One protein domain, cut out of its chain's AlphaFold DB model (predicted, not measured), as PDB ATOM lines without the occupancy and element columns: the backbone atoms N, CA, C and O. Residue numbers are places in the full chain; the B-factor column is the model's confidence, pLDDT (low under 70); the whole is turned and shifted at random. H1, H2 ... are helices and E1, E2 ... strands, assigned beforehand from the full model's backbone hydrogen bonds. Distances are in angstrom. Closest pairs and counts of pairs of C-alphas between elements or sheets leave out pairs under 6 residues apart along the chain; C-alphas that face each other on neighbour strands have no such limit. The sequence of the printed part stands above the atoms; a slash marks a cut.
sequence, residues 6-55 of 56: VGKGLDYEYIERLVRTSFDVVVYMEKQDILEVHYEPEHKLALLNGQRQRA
ATOM      1  N   VAL A   6     -32.758  39.527 -31.048       56.44
ATOM      2  CA  VAL A   6     -31.580  39.685 -30.179       56.44
ATOM      3  C   VAL A   6     -31.921  39.608 -28.682       56.44
ATOM      4  O   VAL A   6     -31.116  39.124 -27.896       56.44
ATOM      5  N   GLY A   7     -33.122  40.028 -28.272       52.00
ATOM      6  CA  GLY A   7     -33.517  40.047 -26.858       52.00
ATOM      7  C   GLY A   7     -33.980  38.699 -26.293       52.00
ATOM      8  O   GLY A   7     -34.112  38.581 -25.080       52.00
ATOM      9  N   LYS A   8     -34.247  37.691 -27.139       53.00
ATOM     10  CA  LYS A   8     -34.764  36.378 -26.698       53.00
ATOM     11  C   LYS A   8     -33.680  35.331 -26.427       53.00
ATOM     12  O   LYS A   8     -33.993  34.316 -25.820       53.00
ATOM     13  N   GLY A   9     -32.449  35.552 -26.894       54.78
ATOM     14  CA  GLY A   9     -31.345  34.586 -26.785       54.78
ATOM     15  C   GLY A   9     -30.265  34.950 -25.765       54.78
ATOM     16  O   GLY A   9     -29.258  34.257 -25.681       54.78
ATOM     17  N   LEU A  10     -30.433  36.053 -25.034       56.59
ATOM     18  CA  LEU A  10     -29.488  36.473 -24.008       56.59
ATOM     19  C   LEU A  10     -30.007  35.982 -22.662       56.59
ATOM     20  O   LEU A  10     -30.990  36.514 -22.147       56.59
ATOM     21  N   ASP A  11     -29.355  34.953 -22.126       71.69
ATOM     22  CA  ASP A  11     -29.645  34.450 -20.789       71.69
ATOM     23  C   ASP A  11     -29.605  35.592 -19.772       71.69
ATOM     24  O   ASP A  11     -28.814  36.535 -19.892       71.69
ATOM     25  N   TYR A  12     -30.458  35.499 -18.753       73.88
ATOM     26  CA  TYR A  12     -30.531  36.471 -17.662       73.88
ATOM     27  C   TYR A  12     -29.142  36.788 -17.082       73.88
ATOM     28  O   TYR A  12     -28.822  37.950 -16.840       73.88
ATOM     29  N   GLU A  13     -28.273  35.776 -16.992       74.75
ATOM     30  CA  GLU A  13     -26.873  35.910 -16.574       74.75
ATOM     31  C   GLU A  13     -26.059  36.874 -17.452       74.75
ATOM     32  O   GLU A  13     -25.222  37.627 -16.951       74.75
ATOM     33  N   TYR A  14     -26.288  36.890 -18.769       73.88
ATOM     34  CA  TYR A  14     -25.594  37.794 -19.685       73.88
ATOM     35  C   TYR A  14     -26.028  39.246 -19.479       73.88
ATOM     36  O   TYR A  14     -25.183  40.144 -19.458       73.88
ATOM     37  N   ILE A  15     -27.332  39.476 -19.296       78.31
ATOM     38  CA  ILE A  15     -27.887  40.808 -19.028       78.31
ATOM     39  C   ILE A  15     -27.390  41.315 -17.672       78.31
ATOM     40  O   ILE A  15     -26.888  42.436 -17.586       78.31
ATOM     41  N   GLU A  16     -27.467  40.481 -16.633       76.50
ATOM     42  CA  GLU A  16     -26.989  40.822 -15.294       76.50
ATOM     43  C   GLU A  16     -25.497  41.169 -15.310       76.50
ATOM     44  O   GLU A  16     -25.081  42.186 -14.749       76.50
ATOM     45  N   ARG A  17     -24.688  40.382 -16.027       74.12
ATOM     46  CA  ARG A  17     -23.261  40.661 -16.192       74.12
ATOM     47  C   ARG A  17     -23.027  42.012 -16.856       74.12
ATOM     48  O   ARG A  17     -22.224  42.786 -16.346       74.12
ATOM     49  N   LEU A  18     -23.728  42.303 -17.954       78.62
ATOM     50  CA  LEU A  18     -23.619  43.573 -18.681       78.62
ATOM     51  C   LEU A  18     -23.910  44.764 -17.769       78.62
ATOM     52  O   LEU A  18     -23.107  45.700 -17.716       78.62
ATOM     53  N   VAL A  19     -25.012  44.697 -17.022       78.94
ATOM     54  CA  VAL A  19     -25.436  45.740 -16.079       78.94
ATOM     55  C   VAL A  19     -24.385  45.938 -14.985       78.94
ATOM     56  O   VAL A  19     -23.929  47.064 -14.787       78.94
ATOM     57  N   ARG A  20     -23.917  44.856 -14.350       73.69
ATOM     58  CA  ARG A  20     -22.905  44.914 -13.280       73.69
ATOM     59  C   ARG A  20     -21.539  45.420 -13.750       73.69
ATOM     60  O   ARG A  20     -20.816  46.028 -12.969       73.69
ATOM     61  N   THR A  21     -21.154  45.186 -15.005       72.44
ATOM     62  CA  THR A  21     -19.905  45.760 -15.542       72.44
ATOM     63  C   THR A  21     -20.032  47.218 -15.976       72.44
ATOM     64  O   THR A  21     -19.044  47.950 -15.891       72.44
ATOM     65  N   SER A  22     -21.210  47.635 -16.449       77.75
ATOM     66  CA  SER A  22     -21.403  48.953 -17.078       77.75
ATOM     67  C   SER A  22     -21.629  50.077 -16.073       77.75
ATOM     68  O   SER A  22     -21.217  51.205 -16.331       77.75
ATOM     69  N   PHE A  23     -22.261  49.783 -14.936       79.62
ATOM     70  CA  PHE A  23     -22.526  50.771 -13.895       79.62
ATOM     71  C   PHE A  23     -21.624  50.520 -12.694       79.62
ATOM     72  O   PHE A  23     -21.691  49.472 -12.062       79.62
ATOM     73  N   ASP A  24     -20.768  51.492 -12.392       75.31
ATOM     74  CA  ASP A  24     -19.921  51.460 -11.201       75.31
ATOM     75  C   ASP A  24     -20.700  51.817  -9.937       75.31
ATOM     76  O   ASP A  24     -20.511  51.187  -8.904       75.31
ATOM     77  N   VAL A  25     -21.585  52.811 -10.027       81.25
ATOM     78  CA  VAL A  25     -22.376  53.330  -8.908       81.25
ATOM     79  C   VAL A  25     -23.837  53.372  -9.332       81.25
ATOM     80  O   VAL A  25     -24.155  53.898 -10.402       81.25
ATOM     81  N   VAL A  26     -24.723  52.848  -8.489       85.50
ATOM     82  CA  VAL A  26     -26.174  52.933  -8.685       85.50
ATOM     83  C   VAL A  26     -26.761  53.764  -7.555       85.50
ATOM     84  O   VAL A  26     -26.499  53.502  -6.383       85.50
ATOM     85  N   VAL A  27     -27.548  54.778  -7.910       86.38
ATOM     86  CA  VAL A  27     -28.188  55.675  -6.946       86.38
ATOM     87  C   VAL A  27     -29.695  55.512  -7.047       86.38
ATOM     88  O   VAL A  27     -30.270  55.696  -8.122       86.38
ATOM     89  N   TYR A  28     -30.333  55.181  -5.929       89.81
ATOM     90  CA  TYR A  28     -31.781  55.229  -5.804       89.81
ATOM     91  C   TYR A  28     -32.191  56.611  -5.292       89.81
ATOM     92  O   TYR A  28     -31.752  57.053  -4.227       89.81
ATOM     93  N   MET A  29     -33.012  57.304  -6.079       93.31
ATOM     94  CA  MET A  29     -33.485  58.653  -5.779       93.31
ATOM     95  C   MET A  29     -35.007  58.702  -5.778       93.31
ATOM     96  O   MET A  29     -35.652  58.129  -6.660       93.31
ATOM     97  N   GLU A  30     -35.567  59.460  -4.842       92.25
ATOM     98  CA  GLU A  30     -36.971  59.849  -4.855       92.25
ATOM     99  C   GLU A  30     -37.070  61.371  -4.991       92.25
ATOM    100  O   GLU A  30     -36.587  62.134  -4.157       92.25
ATOM    101  N   LYS A  31     -37.700  61.830  -6.080       91.38
ATOM    102  CA  LYS A  31     -37.767  63.247  -6.477       91.38
ATOM    103  C   LYS A  31     -36.372  63.870  -6.637       91.38
ATOM    104  O   LYS A  31     -35.748  63.682  -7.677       91.38
ATOM    105  N   GLN A  32     -35.915  64.632  -5.646       88.88
ATOM    106  CA  GLN A  32     -34.595  65.269  -5.617       88.88
ATOM    107  C   GLN A  32     -33.704  64.717  -4.500       88.88
ATOM    108  O   GLN A  32     -32.547  65.122  -4.408       88.88
ATOM    109  N   ASP A  33     -34.212  63.783  -3.695       79.12
ATOM    110  CA  ASP A  33     -33.493  63.227  -2.561       79.12
ATOM    111  C   ASP A  33     -32.853  61.892  -2.938       79.12
ATOM    112  O   ASP A  33     -33.480  61.004  -3.523       79.12
ATOM    113  N   ILE A  34     -31.572  61.762  -2.602       88.00
ATOM    114  CA  ILE A  34     -30.844  60.501  -2.711       88.00
ATOM    115  C   ILE A  34     -31.204  59.665  -1.489       88.00
ATOM    116  O   ILE A  34     -30.906  60.055  -0.360       88.00
ATOM    117  N   LEU A  35     -31.837  58.520  -1.725       86.88
ATOM    118  CA  LEU A  35     -32.248  57.606  -0.667       86.88
ATOM    119  C   LEU A  35     -31.185  56.541  -0.404       86.88
ATOM    120  O   LEU A  35     -30.955  56.177   0.745       86.88
ATOM    121  N   GLU A  36     -30.519  56.057  -1.454       85.06
ATOM    122  CA  GLU A  36     -29.511  55.010  -1.315       85.06
ATOM    123  C   GLU A  36     -28.460  55.079  -2.425       85.06
ATOM    124  O   GLU A  36     -28.770  55.372  -3.582       85.06
ATOM    125  N   VAL A  37     -27.206  54.796  -2.070       86.25
ATOM    126  CA  VAL A  37     -26.080  54.718  -3.004       86.25
ATOM    127  C   VAL A  37     -25.424  53.358  -2.842       86.25
ATOM    128  O   VAL A  37     -24.897  53.045  -1.777       86.25
ATOM    129  N   HIS A  38     -25.419  52.578  -3.917       84.12
ATOM    130  CA  HIS A  38     -24.757  51.281  -3.979       84.12
ATOM    131  C   HIS A  38     -23.467  51.396  -4.782       84.12
ATOM    132  O   HIS A  38     -23.485  51.751  -5.965       84.12
ATOM    133  N   TYR A  39     -22.347  51.088  -4.127       81.69
ATOM    134  CA  TYR A  39     -21.018  51.033  -4.729       81.69
ATOM    135  C   TYR A  39     -20.250  49.824  -4.190       81.69
ATOM    136  O   TYR A  39     -19.876  49.790  -3.021       81.69
ATOM    137  N   GLU A  40     -19.996  48.840  -5.053       78.12
ATOM    138  CA  GLU A  40     -19.338  47.580  -4.681       78.12
ATOM    139  C   GLU A  40     -18.108  47.313  -5.574       78.12
ATOM    140  O   GLU A  40     -18.145  46.476  -6.485       78.12
ATOM    141  N   PRO A  41     -16.985  48.017  -5.342       76.19
ATOM    142  CA  PRO A  41     -15.795  47.906  -6.186       76.19
ATOM    143  C   PRO A  41     -15.156  46.514  -6.141       76.19
ATOM    144  O   PRO A  41     -14.611  46.043  -7.143       76.19
ATOM    145  N   GLU A  42     -15.243  45.829  -5.000       76.56
ATOM    146  CA  GLU A  42     -14.658  44.499  -4.808       76.56
ATOM    147  C   GLU A  42     -15.348  43.436  -5.672       76.56
ATOM    148  O   GLU A  42     -14.674  42.602  -6.283       76.56
ATOM    149  N   HIS A  43     -16.674  43.513  -5.828       69.75
ATOM    150  CA  HIS A  43     -17.424  42.619  -6.713       69.75
ATOM    151  C   HIS A  43     -17.062  42.833  -8.187       69.75
ATOM    152  O   HIS A  43     -16.891  41.861  -8.932       69.75
ATOM    153  N   LYS A  44     -16.855  44.086  -8.615       68.81
ATOM    154  CA  LYS A  44     -16.396  44.391  -9.980       68.81
ATOM    155  C   LYS A  44     -14.985  43.851 -10.234       68.81
ATOM    156  O   LYS A  44     -14.737  43.235 -11.272       68.81
ATOM    157  N   LEU A  45     -14.076  44.013  -9.274       70.44
ATOM    158  CA  LEU A  45     -12.717  43.462  -9.337       70.44
ATOM    159  C   LEU A  45     -12.711  41.930  -9.403       70.44
ATOM    160  O   LEU A  45     -11.960  41.362 -10.197       70.44
ATOM    161  N   ALA A  46     -13.562  41.254  -8.629       73.19
ATOM    162  CA  ALA A  46     -13.698  39.798  -8.673       73.19
ATOM    163  C   ALA A  46     -14.188  39.303 -10.049       73.19
ATOM    164  O   ALA A  46     -13.609  38.369 -10.612       73.19
ATOM    165  N   LEU A  47     -15.187  39.971 -10.640       67.25
ATOM    166  CA  LEU A  47     -15.706  39.650 -11.976       67.25
ATOM    167  C   LEU A  47     -14.659  39.861 -13.087       67.25
ATOM    168  O   LEU A  47     -14.542  39.028 -13.991       67.25
ATOM    169  N   LEU A  48     -13.869  40.937 -13.008       68.25
ATOM    170  CA  LEU A  48     -12.798  41.236 -13.971       68.25
ATOM    171  C   LEU A  48     -11.595  40.288 -13.824       68.25
ATOM    172  O   LEU A  48     -11.020  39.836 -14.817       68.25
ATOM    173  N   ASN A  49     -11.216  39.933 -12.595       71.50
ATOM    174  CA  ASN A  49     -10.103  39.013 -12.349       71.50
ATOM    175  C   ASN A  49     -10.452  37.561 -12.713       71.50
ATOM    176  O   ASN A  49      -9.595  36.845 -13.238       71.50
ATOM    177  N   GLY A  50     -11.712  37.145 -12.538       61.91
ATOM    178  CA  GLY A  50     -12.202  35.853 -13.029       61.91
ATOM    179  C   GLY A  50     -12.142  35.718 -14.559       61.91
ATOM    180  O   GLY A  50     -11.873  34.633 -15.074       61.91
ATOM    181  N   GLN A  51     -12.305  36.818 -15.310       56.00
ATOM    182  CA  GLN A  51     -12.135  36.828 -16.774       56.00
ATOM    183  C   GLN A  51     -10.678  36.615 -17.208       56.00
ATOM    184  O   GLN A  51     -10.435  35.942 -18.209       56.00
ATOM    185  N   ARG A  52      -9.703  37.135 -16.450       55.25
ATOM    186  CA  ARG A  52      -8.269  36.981 -16.760       55.25
ATOM    187  C   ARG A  52      -7.787  35.530 -16.708       55.25
ATOM    188  O   ARG A  52      -6.854  35.190 -17.425       55.25
ATOM    189  N   GLN A  53      -8.409  34.676 -15.894       52.34
ATOM    190  CA  GLN A  53      -8.016  33.265 -15.783       52.34
ATOM    191  C   GLN A  53      -8.538  32.389 -16.932       52.34
ATOM    192  O   GLN A  53      -7.915  31.380 -17.233       52.34
ATOM    193  N   ARG A  54      -9.637  32.770 -17.601       52.12
ATOM    194  CA  ARG A  54     -10.180  32.031 -18.761       52.12
ATOM    195  C   ARG A  54      -9.539  32.411 -20.101       52.12
ATOM    196  O   ARG A  54      -9.816  31.764 -21.101       52.12
ATOM    197  N   ALA A  55      -8.719  33.460 -20.128       52.78
ATOM    198  CA  ALA A  55      -8.010  33.931 -21.319       52.78
ATOM    199  C   ALA A  55      -6.569  33.385 -21.422       52.78
ATOM    200  O   ALA A  55      -5.742  33.981 -22.113       52.78
TER     201      ALA A  55
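AT A GLANCE: This is residues 6 to 55 of the 56 residues of an uncharacterized protein of Pseudomonas coronafaciens pv. zizaniae (UniProt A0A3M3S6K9). The model is a flat, open Y: a long two-stranded hairpin, E1 and E2, makes the stem, and the helices H1 and H2 spread as a V from the hairpin's open end. H1 runs in towards that end and H2 runs out from it, and residues 8 to 14 and 49 to 55, at the far ends of the two arms, stick out free. The printed part has 50 residues, with two named helices and two named strands in the order H1, E1, E2, H2; the sheet has the order E1, E2 and is antiparallel, and the class is mixed, helices and strands. The whole is only just loose, close to extended, with a radius of gyration of the C-alphas of 14.3 A and spans of 43 by 30 by 11 A.

IN THESE COORDINATES: The printed part begins at Val 6, with C-alpha at (-31.580, 39.685, -30.179). H1 is residues 12 to 22, 15.5 A from first to last C-alpha, and starts at C-alpha 12, (-30.531, 36.471, -17.662). E1 is residues 25 to 30, 16.5 A long, and E2 is residues 33 to 39, 17.6 A long. H2, the longest helix with 14 residues, is residues 41 to 54, 21.0 A long, and ends at C-alpha 54, (-10.180, 32.031, -18.761).

HOW THE PARTS SIT: E1 and E2 form a hairpin of antiparallel neighbour strands, with 161 degrees between their N-to-C directions. C-alphas 27 and 37 face each other at 4.6 A. N 28 and O 36 are within hydrogen-bond range at 2.8 A, and so are N 38 and O 26, also at 2.8 A. H1 and H2 are close but not clearly touching, and their closest C-alphas, those of Thr 21 and Lys 44, are 6.7 A apart. The two helices run opposite ways at a steep tilt of 64 degrees, with their centres 13.3 A apart. H1 and E2 are apart, and so are E1 and H2. In H1 every O i to N i+4 pair is within hydrogen-bond range; in H2, 8 of 10 are.

THE WHOLE: The C-alphas farthest apart in the domain are those of Lys 31 and Ala 55, at 44.3 A. The printed part has no cut, and the links H1 to E1, E1 to E2 and E2 to H2 are tight. Without the stretches that stand free, the body of 36 residues spans 32 by 30 by 9 A. The mean pLDDT of the printed part is 73.7; residues 6 to 10, 43 to 44, 47 to 48 and 50 to 55 are under 70.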